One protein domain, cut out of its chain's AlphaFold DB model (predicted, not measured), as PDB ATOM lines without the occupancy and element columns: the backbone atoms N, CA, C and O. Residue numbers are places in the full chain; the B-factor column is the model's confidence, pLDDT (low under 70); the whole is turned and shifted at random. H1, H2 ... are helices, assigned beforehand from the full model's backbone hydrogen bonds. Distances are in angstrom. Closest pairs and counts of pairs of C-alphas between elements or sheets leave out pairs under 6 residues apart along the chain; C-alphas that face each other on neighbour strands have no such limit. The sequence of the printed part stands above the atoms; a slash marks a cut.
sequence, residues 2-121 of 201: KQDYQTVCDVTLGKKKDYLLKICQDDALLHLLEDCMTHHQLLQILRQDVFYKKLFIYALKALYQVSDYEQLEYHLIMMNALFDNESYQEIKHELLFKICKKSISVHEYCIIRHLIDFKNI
ATOM      1  N   LYS A   2      20.794 -17.524   9.908       71.81
ATOM      2  CA  LYS A   2      22.221 -17.243  10.125       71.81
ATOM      3  C   LYS A   2      22.912 -18.519  10.614       71.81
ATOM      4  O   LYS A   2      22.282 -19.330  11.283       71.81
ATOM      5  N   GLN A   3      24.163 -18.704  10.211       79.69
ATOM      6  CA  GLN A   3      24.977 -19.861  10.580       79.69
ATOM      7  C   GLN A   3      25.665 -19.619  11.937       79.69
ATOM      8  O   GLN A   3      25.972 -18.468  12.287       79.69
ATOM      9  N   ASP A   4      25.909 -20.698  12.680       80.06
ATOM     10  CA  ASP A   4      26.681 -20.692  13.927       80.06
ATOM     11  C   ASP A   4      28.126 -20.227  13.683       80.06
ATOM     12  O   ASP A   4      28.618 -20.205  12.546       80.06
ATOM     13  N   TYR A   5      28.824 -19.838  14.750       78.75
ATOM     14  CA  TYR A   5      30.162 -19.267  14.625       78.75
ATOM     15  C   TYR A   5      31.163 -20.206  13.936       78.75
ATOM     16  O   TYR A   5      31.997 -19.740  13.152       78.75
ATOM     17  N   GLN A   6      31.096 -21.514  14.199       77.50
ATOM     18  CA  GLN A   6      32.056 -22.476  13.651       77.50
ATOM     19  C   GLN A   6      31.862 -22.624  12.145       77.50
ATOM     20  O   GLN A   6      32.832 -22.526  11.391       77.50
ATOM     21  N   THR A   7      30.614 -22.769  11.703       78.31
ATOM     22  CA  THR A   7      30.267 -22.874  10.280       78.31
ATOM     23  C   THR A   7      30.651 -21.615   9.509       78.31
ATOM     24  O   THR A   7      31.173 -21.691   8.395       78.31
ATOM     25  N   VAL A   8      30.430 -20.438  10.095       79.25
ATOM     26  CA  VAL A   8      30.759 -19.158   9.454       79.25
ATOM     27  C   VAL A   8      32.270 -18.958   9.302       79.25
ATOM     28  O   VAL A   8      32.722 -18.386   8.306       79.25
ATOM     29  N   CYS A   9      33.059 -19.447  10.260       80.12
ATOM     30  CA  CYS A   9      34.517 -19.343  10.229       80.12
ATOM     31  C   CYS A   9      35.192 -20.316   9.246       80.12
ATOM     32  O   CYS A   9      36.368 -20.120   8.924       80.12
ATOM     33  N   ASP A  10      34.485 -21.327   8.728       85.31
ATOM     34  CA  ASP A  10      35.016 -22.232   7.702       85.31
ATOM     35  C   ASP A  10      35.007 -21.572   6.306       85.31
ATOM     36  O   ASP A  10      34.140 -21.775   5.443       85.31
ATOM     37  N   VAL A  11      35.983 -20.685   6.092       89.12
ATOM     38  CA  VAL A  11      36.104 -19.900   4.861       89.12
ATOM     39  C   VAL A  11      36.951 -20.633   3.819       89.12
ATOM     40  O   VAL A  11      38.184 -20.665   3.881       89.12
ATOM     41  N   THR A  12      36.270 -21.146   2.794       90.81
ATOM     42  CA  THR A  12      36.887 -21.780   1.617       90.81
ATOM     43  C   THR A  12      37.784 -20.832   0.802       90.81
ATOM     44  O   THR A  12      37.643 -19.608   0.852       90.81
ATOM     45  N   LEU A  13      38.662 -21.404  -0.036       89.88
ATOM     46  CA  LEU A  13      39.507 -20.647  -0.970       89.88
ATOM     47  C   LEU A  13      38.684 -19.739  -1.888       89.88
ATOM     48  O   LEU A  13      39.050 -18.582  -2.068       89.88
ATOM     49  N   GLY A  14      37.587 -20.255  -2.453       91.06
ATOM     50  CA  GLY A  14      36.727 -19.497  -3.365       91.06
ATOM     51  C   GLY A  14      36.204 -18.226  -2.703       91.06
ATOM     52  O   GLY A  14      36.431 -17.134  -3.206       91.06
ATOM     53  N   LYS A  15      35.653 -18.352  -1.487       92.88
ATOM     54  CA  LYS A  15      35.172 -17.203  -0.705       92.88
ATOM     55  C   LYS A  15      36.279 -16.178  -0.413       92.88
ATOM     56  O   LYS A  15      36.037 -14.980  -0.525       92.88
ATOM     57  N   LYS A  16      37.489 -16.639  -0.068       94.19
ATOM     58  CA  LYS A  16      38.658 -15.767   0.158       94.19
ATOM     59  C   LYS A  16      39.054 -15.011  -1.108       94.19
ATOM     60  O   LYS A  16      39.284 -13.806  -1.046       94.19
ATOM     61  N   LYS A  17      39.125 -15.705  -2.247       94.19
ATOM     62  CA  LYS A  17      39.443 -15.099  -3.545       94.19
ATOM     63  C   LYS A  17      38.397 -14.066  -3.939       94.19
ATOM     64  O   LYS A  17      38.764 -12.931  -4.208       94.19
ATOM     65  N   ASP A  18      37.120 -14.435  -3.906       93.81
ATOM     66  CA  ASP A  18      36.015 -13.547  -4.274       93.81
ATOM     67  C   ASP A  18      36.023 -12.271  -3.430       93.81
ATOM     68  O   ASP A  18      35.798 -11.179  -3.948       93.81
ATOM     69  N   TYR A  19      36.317 -12.395  -2.133       95.69
ATOM     70  CA  TYR A  19      36.482 -11.245  -1.255       95.69
ATOM     71  C   TYR A  19      37.636 -10.345  -1.703       95.69
ATOM     72  O   TYR A  19      37.435  -9.152  -1.916       95.69
ATOM     73  N   LEU A  20      38.832 -10.916  -1.873       94.50
ATOM     74  CA  LEU A  20      40.029 -10.168  -2.256       94.50
ATOM     75  C   LEU A  20      39.870  -9.483  -3.618       94.50
ATOM     76  O   LEU A  20      40.247  -8.322  -3.743       94.50
ATOM     77  N   LEU A  21      39.266 -10.156  -4.599       93.62
ATOM     78  CA  LEU A  21      38.984  -9.594  -5.923       93.62
ATOM     79  C   LEU A  21      38.007  -8.414  -5.856       93.62
ATOM     80  O   LEU A  21      38.165  -7.452  -6.596       93.62
ATOM     81  N   LYS A  22      37.026  -8.447  -4.945       93.62
ATOM     82  CA  LYS A  22      36.078  -7.335  -4.756       93.62
ATOM     83  C   LYS A  22      36.711  -6.104  -4.116       93.62
ATOM     84  O   LYS A  22      36.321  -4.989  -4.446       93.62
ATOM     85  N   ILE A  23      37.626  -6.292  -3.164       93.25
ATOM     86  CA  ILE A  23      38.224  -5.170  -2.421       93.25
ATOM     87  C   ILE A  23      39.483  -4.615  -3.092       93.25
ATOM     88  O   ILE A  23      39.852  -3.468  -2.842       93.25
ATOM     89  N   CYS A  24      40.173  -5.419  -3.904       92.56
ATOM     90  CA  CYS A  24      41.422  -5.022  -4.536       92.56
ATOM     91  C   CYS A  24      41.171  -3.994  -5.645       92.56
ATOM     92  O   CYS A  24      40.237  -4.116  -6.430       92.56
ATOM     93  N   GLN A  25      42.027  -2.975  -5.701       88.50
ATOM     94  CA  GLN A  25      41.961  -1.891  -6.691       88.50
ATOM     95  C   GLN A  25      43.220  -1.836  -7.574       88.50
ATOM     96  O   GLN A  25      43.472  -0.823  -8.217       88.50
ATOM     97  N   ASP A  26      44.063  -2.870  -7.529       90.81
ATOM     98  CA  ASP A  26      45.364  -2.920  -8.201       90.81
ATOM     99  C   ASP A  26      45.353  -4.061  -9.226       90.81
ATOM    100  O   ASP A  26      45.261  -5.230  -8.853       90.81
ATOM    101  N   ASP A  27      45.436  -3.716 -10.512       87.50
ATOM    102  CA  ASP A  27      45.273  -4.661 -11.626       87.50
ATOM    103  C   ASP A  27      46.309  -5.797 -11.610       87.50
ATOM    104  O   ASP A  27      45.993  -6.946 -11.920       87.50
ATOM    105  N   ALA A  28      47.546  -5.511 -11.193       85.75
ATOM    106  CA  ALA A  28      48.590  -6.532 -11.113       85.75
ATOM    107  C   ALA A  28      48.295  -7.545  -9.996       85.75
ATOM    108  O   ALA A  28      48.528  -8.745 -10.156       85.75
ATOM    109  N   LEU A  29      47.761  -7.069  -8.868       88.69
ATOM    110  CA  LEU A  29      47.302  -7.928  -7.779       88.69
ATOM    111  C   LEU A  29      46.049  -8.719  -8.155       88.69
ATOM    112  O   LEU A  29      45.954  -9.886  -7.780       88.69
ATOM    113  N   LEU A  30      45.116  -8.114  -8.892       91.56
ATOM    114  CA  LEU A  30      43.910  -8.789  -9.369       91.56
ATOM    115  C   LEU A  30      44.266  -9.999 -10.231       91.56
ATOM    116  O   LEU A  30      43.824 -11.100  -9.915       91.56
ATOM    117  N   HIS A  31      45.148  -9.843 -11.220       89.06
ATOM    118  CA  HIS A  31      45.587 -10.967 -12.053       89.06
ATOM    119  C   HIS A  31      46.274 -12.078 -11.245       89.06
ATOM    120  O   HIS A  31      45.955 -13.255 -11.405       89.06
ATOM    121  N   LEU A  32      47.154 -11.721 -10.302       89.38
ATOM    122  CA  LEU A  32      47.790 -12.702  -9.410       89.38
ATOM    123  C   LEU A  32      46.774 -13.469  -8.550       89.38
ATOM    124  O   LEU A  32      46.966 -14.651  -8.256       89.38
ATOM    125  N   LEU A  33      45.705 -12.798  -8.116       90.62
ATOM    126  CA  LEU A  33      44.624 -13.420  -7.360       90.62
ATOM    127  C   LEU A  33      43.753 -14.305  -8.256       90.62
ATOM    128  O   LEU A  33      43.400 -15.402  -7.831       90.62
ATOM    129  N   GLU A  34      43.429 -13.882  -9.477       88.88
ATOM    130  CA  GLU A  34      42.656 -14.671 -10.447       88.88
ATOM    131  C   GLU A  34      43.340 -16.011 -10.745       88.88
ATOM    132  O   GLU A  34      42.702 -17.060 -10.596       88.88
ATOM    133  N   ASP A  35      44.648 -15.981 -11.003       88.00
ATOM    134  CA  ASP A  35      45.477 -17.151 -11.329       88.00
ATOM    135  C   ASP A  35      45.714 -18.102 -10.142       88.00
ATOM    136  O   ASP A  35      46.207 -19.224 -10.295       88.00
ATOM    137  N   CYS A  36      45.365 -17.683  -8.925       88.88
ATOM    138  CA  CYS A  36      45.550 -18.492  -7.730       88.88
ATOM    139  C   CYS A  36      44.562 -19.670  -7.689       88.88
ATOM    140  O   CYS A  36      43.362 -19.483  -7.490       88.88
ATOM    141  N   MET A  37      45.048 -20.906  -7.802       89.31
ATOM    142  CA  MET A  37      44.198 -22.109  -7.820       89.31
ATOM    143  C   MET A  37      44.223 -22.892  -6.504       89.31
ATOM    144  O   MET A  37      43.434 -23.818  -6.314       89.31
ATOM    145  N   THR A  38      45.117 -22.541  -5.578       90.62
ATOM    146  CA  THR A  38      45.329 -23.293  -4.334       90.62
ATOM    147  C   THR A  38      45.480 -22.385  -3.115       90.62
ATOM    148  O   THR A  38      45.986 -21.267  -3.199       90.62
ATOM    149  N   HIS A  39      45.127 -22.905  -1.934       87.56
ATOM    150  CA  HIS A  39      45.368 -22.212  -0.663       87.56
ATOM    151  C   HIS A  39      46.847 -21.875  -0.449       87.56
ATOM    152  O   HIS A  39      47.166 -20.816   0.079       87.56
ATOM    153  N   HIS A  40      47.753 -22.755  -0.879       89.06
ATOM    154  CA  HIS A  40      49.186 -22.533  -0.739       89.06
ATOM    155  C   HIS A  40      49.659 -21.305  -1.529       89.06
ATOM    156  O   HIS A  40      50.383 -20.474  -0.985       89.06
ATOM    157  N   GLN A  41      49.212 -21.150  -2.779       91.00
ATOM    158  CA  GLN A  41      49.524 -19.973  -3.597       91.00
ATOM    159  C   GLN A  41      48.959 -18.690  -2.980       91.00
ATOM    160  O   GLN A  41      49.665 -17.687  -2.899       91.00
ATOM    161  N   LEU A  42      47.725 -18.731  -2.465       91.38
ATOM    162  CA  LEU A  42      47.129 -17.573  -1.798       91.38
ATOM    163  C   LEU A  42      47.956 -17.147  -0.579       91.38
ATOM    164  O   LEU A  42      48.254 -15.967  -0.407       91.38
ATOM    165  N   LEU A  43      48.378 -18.108   0.245       88.19
ATOM    166  CA  LEU A  43      49.241 -17.838   1.393       88.19
ATOM    167  C   LEU A  43      50.603 -17.280   0.971       88.19
ATOM    168  O   LEU A  43      51.142 -16.430   1.670       88.19
ATOM    169  N   GLN A  44      51.166 -17.717  -0.158       89.88
ATOM    170  CA  GLN A  44      52.405 -17.140  -0.683       89.88
ATOM    171  C   GLN A  44      52.236 -15.667  -1.067       89.88
ATOM    172  O   GLN A  44      53.111 -14.873  -0.735       89.88
ATOM    173  N   ILE A  45      51.117 -15.289  -1.693       89.19
ATOM    174  CA  ILE A  45      50.799 -13.883  -1.998       89.19
ATOM    175  C   ILE A  45      50.673 -13.079  -0.696       89.19
ATOM    176  O   ILE A  45      51.288 -12.025  -0.559       89.19
ATOM    177  N   LEU A  46      49.940 -13.604   0.292       88.25
ATOM    178  CA  LEU A  46      49.746 -12.952   1.595       88.25
ATOM    179  C   LEU A  46      51.022 -12.897   2.452       88.25
ATOM    180  O   LEU A  46      51.089 -12.100   3.379       88.25
ATOM    181  N   ARG A  47      52.046 -13.704   2.157       87.38
ATOM    182  CA  ARG A  47      53.368 -13.622   2.806       87.38
ATOM    183  C   ARG A  47      54.261 -12.531   2.220       87.38
ATOM    184  O   ARG A  47      55.303 -12.239   2.799       87.38
ATOM    185  N   GLN A  48      53.903 -11.951   1.076       89.62
ATOM    186  CA  GLN A  48      54.651 -10.835   0.510       89.62
ATOM    187  C   GLN A  48      54.202  -9.536   1.181       89.62
ATOM    188  O   GLN A  48      53.110  -9.044   0.906       89.62
ATOM    189  N   ASP A  49      55.057  -8.956   2.027       87.31
ATOM    190  CA  ASP A  49      54.742  -7.777   2.851       87.31
ATOM    191  C   ASP A  49      54.069  -6.630   2.087       87.31
ATOM    192  O   ASP A  49      53.138  -6.001   2.592       87.31
ATOM    193  N   VAL A  50      54.529  -6.347   0.865       89.31
ATOM    194  CA  VAL A  50      53.978  -5.270   0.029       89.31
ATOM    195  C   VAL A  50      52.517  -5.551  -0.326       89.31
ATOM    196  O   VAL A  50      51.665  -4.669  -0.207       89.31
ATOM    197  N   PHE A  51      52.218  -6.780  -0.739       89.50
ATOM    198  CA  PHE A  51      50.873  -7.201  -1.123       89.50
ATOM    199  C   PHE A  51      49.970  -7.367   0.089       89.50
ATOM    200  O   PHE A  51      48.845  -6.874   0.075       89.50
ATOM    201  N   TYR A  52      50.490  -7.951   1.168       90.31
ATOM    202  CA  TYR A  52      49.787  -8.064   2.439       90.31
ATOM    203  C   TYR A  52      49.309  -6.701   2.943       90.31
ATOM    204  O   TYR A  52      48.123  -6.521   3.209       90.31
ATOM    205  N   LYS A  53      50.204  -5.703   2.996       90.25
ATOM    206  CA  LYS A  53      49.865  -4.341   3.441       90.25
ATOM    207  C   LYS A  53      48.842  -3.671   2.526       90.25
ATOM    208  O   LYS A  53      47.901  -3.061   3.027       90.25
ATOM    209  N   LYS A  54      48.990  -3.795   1.200       92.50
ATOM    210  CA  LYS A  54      48.019  -3.244   0.238       92.50
ATOM    211  C   LYS A  54      46.628  -3.853   0.431       92.50
ATOM    212  O   LYS A  54      45.664  -3.114   0.613       92.50
ATOM    213  N   LEU A  55      46.532  -5.183   0.442       93.25
ATOM    214  CA  LEU A  55      45.268  -5.903   0.620       93.25
ATOM    215  C   LEU A  55      44.631  -5.602   1.979       93.25
ATOM    216  O   LEU A  55      43.421  -5.408   2.050       93.25
ATOM    217  N   PHE A  56      45.438  -5.479   3.034       93.31
ATOM    218  CA  PHE A  56      44.956  -5.086   4.355       93.31
ATOM    219  C   PHE A  56      44.357  -3.672   4.357       93.31
ATOM    220  O   PHE A  56      43.261  -3.474   4.873       93.31
ATOM    221  N   ILE A  57      45.011  -2.694   3.718       92.94
ATOM    222  CA  ILE A  57      44.476  -1.326   3.589       92.94
ATOM    223  C   ILE A  57      43.163  -1.319   2.799       92.94
ATOM    224  O   ILE A  57      42.226  -0.619   3.184       92.94
ATOM    225  N   TYR A  58      43.071  -2.082   1.708       94.56
ATOM    226  CA  TYR A  58      41.826  -2.202   0.948       94.56
ATOM    227  C   TYR A  58      40.703  -2.825   1.784       94.56
ATOM    228  O   TYR A  58      39.590  -2.301   1.791       94.56
ATOM    229  N   ALA A  59      41.009  -3.877   2.547       94.31
ATOM    230  CA  ALA A  59      40.053  -4.518   3.444       94.31
ATOM    231  C   ALA A  59      39.562  -3.549   4.527       94.31
ATOM    232  O   ALA A  59      38.362  -3.468   4.770       94.31
ATOM    233  N   LEU A  60      40.465  -2.759   5.117       92.75
ATOM    234  CA  LEU A  60      40.105  -1.726   6.087       92.75
ATOM    235  C   LEU A  60      39.209  -0.653   5.474       92.75
ATOM    236  O   LEU A  60      38.184  -0.317   6.055       92.75
ATOM    237  N   LYS A  61      39.557  -0.126   4.295       92.88
ATOM    238  CA  LYS A  61      38.715   0.866   3.608       92.88
ATOM    239  C   LYS A  61      37.303   0.336   3.380       92.88
ATOM    240  O   LYS A  61      36.355   1.067   3.638       92.88
ATOM    241  N   ALA A  62      37.179  -0.916   2.943       93.44
ATOM    242  CA  ALA A  62      35.883  -1.551   2.758       93.44
ATOM    243  C   ALA A  62      35.130  -1.687   4.093       93.44
ATOM    244  O   ALA A  62      33.992  -1.239   4.186       93.44
ATOM    245  N   LEU A  63      35.790  -2.174   5.153       91.56
ATOM    246  CA  LEU A  63      35.224  -2.295   6.503       91.56
ATOM    247  C   LEU A  63      34.665  -0.959   7.033       91.56
ATOM    248  O   LEU A  63      33.564  -0.927   7.575       91.56
ATOM    249  N   TYR A  64      35.392   0.152   6.858       88.94
ATOM    250  CA  TYR A  64      34.962   1.482   7.320       88.94
ATOM    251  C   TYR A  64      33.838   2.111   6.481       88.94
ATOM    252  O   TYR A  64      33.238   3.091   6.921       88.94
ATOM    253  N   GLN A  65      33.562   1.590   5.284       90.56
ATOM    254  CA  GLN A  65      32.483   2.072   4.412       90.56
ATOM    255  C   GLN A  65      31.150   1.355   4.657       90.56
ATOM    256  O   GLN A  65      30.117   1.792   4.147       90.56
ATOM    257  N   VAL A  66      31.160   0.274   5.436       91.19
ATOM    258  CA  VAL A  66      29.961  -0.494   5.761       91.19
ATOM    259  C   VAL A  66      28.996   0.318   6.626       91.19
ATOM    260  O   VAL A  66      29.402   1.024   7.549       91.19
ATOM    261  N   SER A  67      27.698   0.162   6.357       86.81
ATOM    262  CA  SER A  67      26.620   0.818   7.110       86.81
ATOM    263  C   SER A  67      25.685  -0.139   7.860       86.81
ATOM    264  O   SER A  67      24.932   0.318   8.717       86.81
ATOM    265  N   ASP A  68      25.749  -1.447   7.593       90.25
ATOM    266  CA  ASP A  68      24.891  -2.464   8.209       90.25
ATOM    267  C   ASP A  68      25.687  -3.608   8.864       90.25
ATOM    268  O   ASP A  68      26.858  -3.848   8.564       90.25
ATOM    269  N   TYR A  69      25.044  -4.325   9.791       88.75
ATOM    270  CA  TYR A  69      25.694  -5.391  10.553       88.75
ATOM    271  C   TYR A  69      26.011  -6.641   9.725       88.75
ATOM    272  O   TYR A  69      26.945  -7.359  10.061       88.75
ATOM    273  N   GLU A  70      25.269  -6.935   8.660       89.69
ATOM    274  CA  GLU A  70      25.497  -8.149   7.869       89.69
ATOM    275  C   GLU A  70      26.773  -8.025   7.035       89.69
ATOM    276  O   GLU A  70      27.635  -8.906   7.056       89.69
ATOM    277  N   GLN A  71      26.948  -6.887   6.368       91.69
ATOM    278  CA  GLN A  71      28.183  -6.576   5.662       91.69
ATOM    279  C   GLN A  71      29.361  -6.467   6.631       91.69
ATOM    280  O   GLN A  71      30.454  -6.946   6.324       91.69
ATOM    281  N   LEU A  72      29.153  -5.889   7.819       92.00
ATOM    282  CA  LEU A  72      30.223  -5.733   8.804       92.00
ATOM    283  C   LEU A  72      30.710  -7.101   9.284       92.00
ATOM    284  O   LEU A  72      31.916  -7.340   9.341       92.00
ATOM    285  N   GLU A  73      29.776  -8.010   9.566       92.12
ATOM    286  CA  GLU A  73      30.066  -9.402   9.903       92.12
ATOM    287  C   GLU A  73      30.870 -10.071   8.784       92.12
ATOM    288  O   GLU A  73      31.941 -10.619   9.037       92.12
ATOM    289  N   TYR A  74      30.411  -9.951   7.534       92.81
ATOM    290  CA  TYR A  74      31.091 -10.511   6.365       92.81
ATOM    291  C   TYR A  74      32.543 -10.033   6.236       92.81
ATOM    292  O   TYR A  74      33.450 -10.850   6.053       92.81
ATOM    293  N   HIS A  75      32.785  -8.727   6.372       93.88
ATOM    294  CA  HIS A  75      34.136  -8.175   6.330       93.88
ATOM    295  C   HIS A  75      35.003  -8.714   7.470       93.88
ATOM    296  O   HIS A  75      36.136  -9.119   7.220       93.88
ATOM    297  N   LEU A  76      34.483  -8.793   8.698       93.00
ATOM    298  CA  LEU A  76      35.234  -9.319   9.843       93.00
ATOM    299  C   LEU A  76      35.572 -10.807   9.696       93.00
ATOM    300  O   LEU A  76      36.695 -11.201  10.007       93.00
ATOM    301  N   ILE A  77      34.656 -11.626   9.170       92.69
ATOM    302  CA  ILE A  77      34.907 -13.046   8.869       92.69
ATOM    303  C   ILE A  77      36.074 -13.179   7.893       92.69
ATOM    304  O   ILE A  77      37.031 -13.914   8.150       92.69
ATOM    305  N   MET A  78      36.016 -12.445   6.780       94.50
ATOM    306  CA  MET A  78      37.055 -12.506   5.754       94.50
ATOM    307  C   MET A  78      38.380 -11.966   6.276       94.50
ATOM    308  O   MET A  78      39.423 -12.570   6.033       94.50
ATOM    309  N   MET A  79      38.352 -10.870   7.033       93.25
ATOM    310  CA  MET A  79      39.559 -10.294   7.610       93.25
ATOM    311  C   MET A  79      40.201 -11.226   8.640       93.25
ATOM    312  O   MET A  79      41.404 -11.439   8.554       93.25
ATOM    313  N   ASN A  80      39.427 -11.867   9.521       91.06
ATOM    314  CA  ASN A  80      39.933 -12.892  10.445       91.06
ATOM    315  C   ASN A  80      40.533 -14.104   9.719       91.06
ATOM    316  O   ASN A  80      41.474 -14.719  10.214       91.06
ATOM    317  N   ALA A  81      40.003 -14.460   8.548       90.56
ATOM    318  CA  ALA A  81      40.494 -15.590   7.764       90.56
ATOM    319  C   ALA A  81      41.752 -15.274   6.928       90.56
ATOM    320  O   ALA A  81      42.380 -16.205   6.411       90.56
ATOM    321  N   LEU A  82      42.085 -13.992   6.743       91.69
ATOM    322  CA  LEU A  82      43.130 -13.517   5.824       91.69
ATOM    323  C   LEU A  82      44.262 -12.751   6.516       91.69
ATOM    324  O   LEU A  82      45.389 -12.765   6.019       91.69
ATOM    325  N   PHE A  83      43.978 -12.084   7.634       90.19
ATOM    326  CA  PHE A  83      44.895 -11.182   8.319       90.19
ATOM    327  C   PHE A  83      44.951 -11.497   9.814       90.19
ATOM    328  O   PHE A  83      43.926 -11.666  10.468       90.19
ATOM    329  N   ASP A  84      46.164 -11.508  10.363       80.88
ATOM    330  CA  ASP A  84      46.408 -11.738  11.795       80.88
ATOM    331  C   ASP A  84      47.536 -10.836  12.326       80.88
ATOM    332  O   ASP A  84      48.391 -11.239  13.106       80.88
ATOM    333  N   ASN A  85      47.602  -9.599  11.826       80.94
ATOM    334  CA  ASN A  85      48.612  -8.632  12.258       80.94
ATOM    335  C   ASN A  85      48.175  -7.855  13.516       80.94
ATOM    336  O   ASN A  85      46.985  -7.736  13.800       80.94
ATOM    337  N   GLU A  86      49.148  -7.291  14.236       76.62
ATOM    338  CA  GLU A  86      48.934  -6.528  15.476       76.62
ATOM    339  C   GLU A  86      47.952  -5.361  15.293       76.62
ATOM    340  O   GLU A  86      46.999  -5.238  16.060       76.62
ATOM    341  N   SER A  87      48.087  -4.581  14.216       79.81
ATOM    342  CA  SER A  87      47.175  -3.466  13.914       79.81
ATOM    343  C   SER A  87      45.719  -3.915  13.762       79.81
ATOM    344  O   SER A  87      44.794  -3.198  14.134       79.81
ATOM    345  N   TYR A  88      45.481  -5.113  13.231       85.75
ATOM    346  CA  TYR A  88      44.137  -5.668  13.145       85.75
ATOM    347  C   TYR A  88      43.585  -6.064  14.521       85.75
ATOM    348  O   TYR A  88      42.397  -5.874  14.784       85.75
ATOM    349  N   GLN A  89      44.434  -6.561  15.426       85.56
ATOM    350  CA  GLN A  89      44.030  -6.863  16.803       85.56
ATOM    351  C   GLN A  89      43.610  -5.591  17.555       85.56
ATOM    352  O   GLN A  89      42.570  -5.587  18.213       85.56
ATOM    353  N   GLU A  90      44.350  -4.490  17.394       85.81
ATOM    354  CA  GLU A  90      43.996  -3.182  17.967       85.81
ATOM    355  C   GLU A  90      42.620  -2.701  17.483       85.81
ATOM    356  O   GLU A  90      41.761  -2.336  18.289       85.81
ATOM    357  N   ILE A  91      42.360  -2.792  16.176       86.25
ATOM    358  CA  ILE A  91      41.071  -2.403  15.583       86.25
ATOM    359  C   ILE A  91      39.922  -3.244  16.149       86.25
ATOM    360  O   ILE A  91      38.858  -2.702  16.466       86.25
ATOM    361  N   LYS A  92      40.121  -4.557  16.331       89.62
ATOM    362  CA  LYS A  92      39.104  -5.419  16.955       89.62
ATOM    363  C   LYS A  92      38.788  -4.982  18.384       89.62
ATOM    364  O   LYS A  92      37.613  -4.918  18.750       89.62
ATOM    365  N   HIS A  93      39.807  -4.625  19.168       86.06
ATOM    366  CA  HIS A  93      39.616  -4.106  20.522       86.06
ATOM    367  C   HIS A  93      38.826  -2.790  20.543       86.06
ATOM    368  O   HIS A  93      37.903  -2.645  21.349       86.06
ATOM    369  N   GLU A  94      39.128  -1.853  19.644       85.62
ATOM    370  CA  GLU A  94      38.387  -0.591  19.548       85.62
ATOM    371  C   GLU A  94      36.918  -0.795  19.159       85.62
ATOM    372  O   GLU A  94      36.024  -0.174  19.748       85.62
ATOM    373  N   LEU A  95      36.651  -1.660  18.176       85.81
ATOM    374  CA  LEU A  95      35.291  -1.981  17.734       85.81
ATOM    375  C   LEU A  95      34.490  -2.647  18.854       85.81
ATOM    376  O   LEU A  95      33.352  -2.247  19.113       85.81
ATOM    377  N   LEU A  96      35.101  -3.589  19.577       87.94
ATOM    378  CA  LEU A  96      34.471  -4.259  20.710       87.94
ATOM    379  C   LEU A  96      34.061  -3.246  21.785       87.94
ATOM    380  O   LEU A  96      32.922  -3.255  22.249       87.94
ATOM    381  N   PHE A  97      34.959  -2.324  22.140       84.06
ATOM    382  CA  PHE A  97      34.675  -1.300  23.144       84.06
ATOM    383  C   PHE A  97      33.560  -0.333  22.722       84.06
ATOM    384  O   PHE A  97      32.833   0.178  23.574       84.06
ATOM    385  N   LYS A  98      33.399  -0.070  21.420       84.25
ATOM    386  CA  LYS A  98      32.298   0.756  20.900       84.25
ATOM    387  C   LYS A  98      30.951   0.035  20.964       84.25
ATOM    388  O   LYS A  98      29.960   0.668  21.321       84.25
ATOM    389  N   ILE A  99      30.912  -1.257  20.637       83.81
ATOM    390  CA  ILE A  99      29.673  -2.052  20.605       83.81
ATOM    391  C   ILE A  99      29.178  -2.348  22.023       83.81
ATOM    392  O   ILE A  99      28.011  -2.113  22.321       83.81
ATOM    393  N   CYS A 100      30.074  -2.750  22.927       80.00
ATOM    394  CA  CYS A 100      29.737  -3.102  24.311       80.00
ATOM    395  C   CYS A 100      29.211  -1.932  25.172       80.00
ATOM    396  O   CYS A 100      28.937  -2.120  26.352       80.00
ATOM    397  N   LYS A 101      29.093  -0.717  24.619       76.06
ATOM    398  CA  LYS A 101      28.476   0.452  25.277       76.06
ATOM    399  C   LYS A 101      26.972   0.584  25.022       76.06
ATOM    400  O   LYS A 101      26.359   1.510  25.549       76.06
ATOM    401  N   LYS A 102      26.393  -0.268  24.179       73.56
ATOM    402  CA  LYS A 102      24.966  -0.275  23.833       73.56
ATOM    403  C   LYS A 102      24.312  -1.563  24.333       73.56
ATOM    404  O   LYS A 102      25.018  -2.519  24.641       73.56
ATOM    405  N   SER A 103      22.977  -1.589  24.358       81.12
ATOM    406  CA  SER A 103      22.244  -2.856  24.451       81.12
ATOM    407  C   SER A 103      22.624  -3.732  23.253       81.12
ATOM    408  O   SER A 103      22.650  -3.248  22.119       81.12
ATOM    409  N   ILE A 104      22.997  -4.980  23.520       89.12
ATOM    410  CA  ILE A 104      23.506  -5.921  22.518       89.12
ATOM    411  C   ILE A 104      22.328  -6.768  22.044       89.12
ATOM    412  O   ILE A 104      21.799  -7.558  22.823       89.12
ATOM    413  N   SER A 105      21.933  -6.637  20.776       91.12
ATOM    414  CA  SER A 105      21.030  -7.607  20.149       91.12
ATOM    415  C   SER A 105      21.816  -8.786  19.572       91.12
ATOM    416  O   SER A 105      23.051  -8.778  19.505       91.12
ATOM    417  N   VAL A 106      21.102  -9.791  19.073       89.94
ATOM    418  CA  VAL A 106      21.688 -10.903  18.315       89.94
ATOM    419  C   VAL A 106      22.535 -10.423  17.124       89.94
ATOM    420  O   VAL A 106      23.526 -11.069  16.781       89.94
ATOM    421  N   HIS A 107      22.217  -9.275  16.512       90.25
ATOM    422  CA  HIS A 107      23.006  -8.715  15.411       90.25
ATOM    423  C   HIS A 107      24.345  -8.149  15.887       90.25
ATOM    424  O   HIS A 107      25.375  -8.460  15.288       90.25
ATOM    425  N   GLU A 108      24.364  -7.381  16.980       91.38
ATOM    426  CA  GLU A 108      25.613  -6.947  17.611       91.38
ATOM    427  C   GLU A 108      26.429  -8.150  18.093       91.38
ATOM    428  O   GLU A 108      27.649  -8.159  17.929       91.38
ATOM    429  N   TYR A 109      25.783  -9.194  18.621       91.81
ATOM    430  CA  TYR A 109      26.465 -10.432  18.995       91.81
ATOM    431  C   TYR A 109      27.177 -11.091  17.803       91.81
ATOM    432  O   TYR A 109      28.338 -11.481  17.935       91.81
ATOM    433  N   CYS A 110      26.534 -11.144  16.630       91.12
ATOM    434  CA  CYS A 110      27.152 -11.659  15.403       91.12
ATOM    435  C   CYS A 110      28.439 -10.902  15.033       91.12
ATOM    436  O   CYS A 110      29.339 -11.482  14.440       91.12
ATOM    437  N   ILE A 111      28.569  -9.629  15.414       92.31
ATOM    438  CA  ILE A 111      29.818  -8.874  15.263       92.31
ATOM    439  C   ILE A 111      30.805  -9.231  16.370       92.31
ATOM    440  O   ILE A 111      31.949  -9.589  16.091       92.31
ATOM    441  N   ILE A 112      30.363  -9.161  17.631       90.50
ATOM    442  CA  ILE A 112      31.188  -9.427  18.819       90.50
ATOM    443  C   ILE A 112      31.872 -10.790  18.714       90.50
ATOM    444  O   ILE A 112      33.050 -10.900  19.067       90.50
ATOM    445  N   ARG A 113      31.180 -11.808  18.184       88.75
ATOM    446  CA  ARG A 113      31.735 -13.159  18.059       88.75
ATOM    447  C   ARG A 113      32.991 -13.231  17.177       88.75
ATOM    448  O   ARG A 113      33.818 -14.109  17.371       88.75
ATOM    449  N   HIS A 114      33.184 -12.268  16.273       89.81
ATOM    450  CA  HIS A 114      34.380 -12.147  15.427       89.81
ATOM    451  C   HIS A 114      35.441 -11.176  15.976       89.81
ATOM    452  O   HIS A 114      36.543 -11.106  15.431       89.81
ATOM    453  N   LEU A 115      35.137 -10.430  17.042       88.62
ATOM    454  CA  LEU A 115      36.063  -9.487  17.684       88.62
ATOM    455  C   LEU A 115      36.772 -10.082  18.910       88.62
ATOM    456  O   LEU A 115      37.774  -9.531  19.361       88.62
ATOM    457  N   ILE A 116      36.259 -11.190  19.447       82.31
ATOM    458  CA  ILE A 116      36.777 -11.874  20.638       82.31
ATOM    459  C   ILE A 116      37.339 -13.241  20.237       82.31
ATOM    460  O   ILE A 116      36.747 -13.948  19.426       82.31
ATOM    461  N   ASP A 117      38.458 -13.647  20.841       72.38
ATOM    462  CA  ASP A 117      38.930 -15.029  20.743       72.38
ATOM    463  C   ASP A 117      38.190 -15.922  21.757       72.38
ATOM    464  O   ASP A 117      38.438 -15.868  22.965       72.38
ATOM    465  N   PHE A 118      37.261 -16.749  21.267       66.31
ATOM    466  CA  PHE A 118      36.471 -17.673  22.091       66.31
ATOM    467  C   PHE A 118      37.213 -18.946  22.490       66.31
ATOM    468  O   PHE A 118      36.663 -19.723  23.270       66.31
ATOM    469  N   LYS A 119      38.448 -19.184  22.018       65.31
ATOM    470  CA  LYS A 119      39.147 -20.470  22.228       65.31
ATOM    471  C   LYS A 119      39.230 -20.917  23.689       65.31
ATOM    472  O   LYS A 119      39.309 -22.112  23.939       65.31
ATOM    473  N   ASN A 120      39.181 -19.982  24.641       68.00
ATOM    474  CA  ASN A 120      39.287 -20.265  26.074       68.00
ATOM    475  C   ASN A 120      38.098 -19.757  26.909       68.00
ATOM    476  O   ASN A 120      38.195 -19.702  28.137       68.00
ATOM    477  N   ILE A 121      36.992 -19.351  26.280       81.38
ATOM    478  CA  ILE A 121      35.827 -18.816  26.992       81.38
ATOM    479  C   ILE A 121      34.683 -19.817  26.899       81.38
ATOM    480  O   ILE A 121      34.172 -20.109  25.824       81.38
TER     481      ILE A 121
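This is residues 2 to 121 of the 201 residues of an uncharacterized protein of Longibaculum muris (UniProt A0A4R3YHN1). Two helical hairpins, H5 with H6 and H7 with H8, are joined side by side where H6 packs along H8, and a third hairpin, H2 with H3, crosses the H5 and H6 pair at one end. H6 is in the middle; H4 makes a corner with the first part of H5, and short H1 sits by H6. The printed part has 120 residues, with eight named helices, H1 to H8 in chain order, and no named strand; the class is all helix. It is compact, with a radius of gyration of the C-alphas of 14.7 A, but elongated, spanning 44 by 26 by 25 A.

The longest helix, H5, residues 49 to 65, forms a hairpin with H6, residues 69 to 82, at a shallow tilt of 10 degrees, opposite ways. H5 touches H6 with residues 59 to 63 alone; the closest C-alphas are those of Leu 63 and His 75, 6.0 A apart. H6 is the hub, touching four helices. H8, residues 106 to 115, touches H6 at a shallow tilt of 19 degrees, the same way, with the C-alphas of Glu 73 and Ile 111 closest at 5.4 A. H7, residues 86 to 99, forms a hairpin with H8 at 24 degrees; the C-alphas of Lys 92 and Leu 115 are closest, 5.1 A. H5 and H7 are apart. H2, residues 13 to 23, touches H6 at a steep tilt of 65 degrees, the C-alphas of Lys 16 and Met 78 closest at 6.7 A. H2 also touches H5, only just about perpendicular at 72 degrees, the C-alphas of Ile 23 and Tyr 58 closest at 5.8 A. H3, residues 27 to 34, forms a hairpin with H2, the C-alphas of Leu 21 and Leu 30 closest at 6.1 A. H4, residues 39 to 46, and H5 only just touch, only at the corner, with 3 pairs of C-alphas within 8 A; those of Leu 46 and Tyr 52 are closest, 5.0 A. H1, residues 5 to 9, and H6 only just touch, with 3 such pairs, Cys 9 and Ile 77 closest at 6.5 A. Helix packing is only just mostly aligned: 4 of 6 touching pairs given a tilt are shallow. Every O i to N i+4 pair is within hydrogen-bond range in H1 to H7; in H8, 5 of 6 are.

H1 begins at C-alpha 5, (30.162, -19.267, 14.625), and is 6.2 A long; H2 is 15.6 A, H3 10.4 A and H4 10.5 A. H5 runs 24.4 A from C-alpha 49 at (54.742, -7.777, 2.851). H6 is 19.8 A, H7 20.4 A and H8 14.5 A, ending at C-alpha 115, (36.063, -9.487, 17.684).

The C-alphas of Asp 35 and Ser 103 are the two farthest apart, 45.0 A. The printed part has no cut. The links are tight except H7 to H8, which is short with 6 residues. Mean pLDDT of the printed part is 87.8; residues 118 to 120 are under 70.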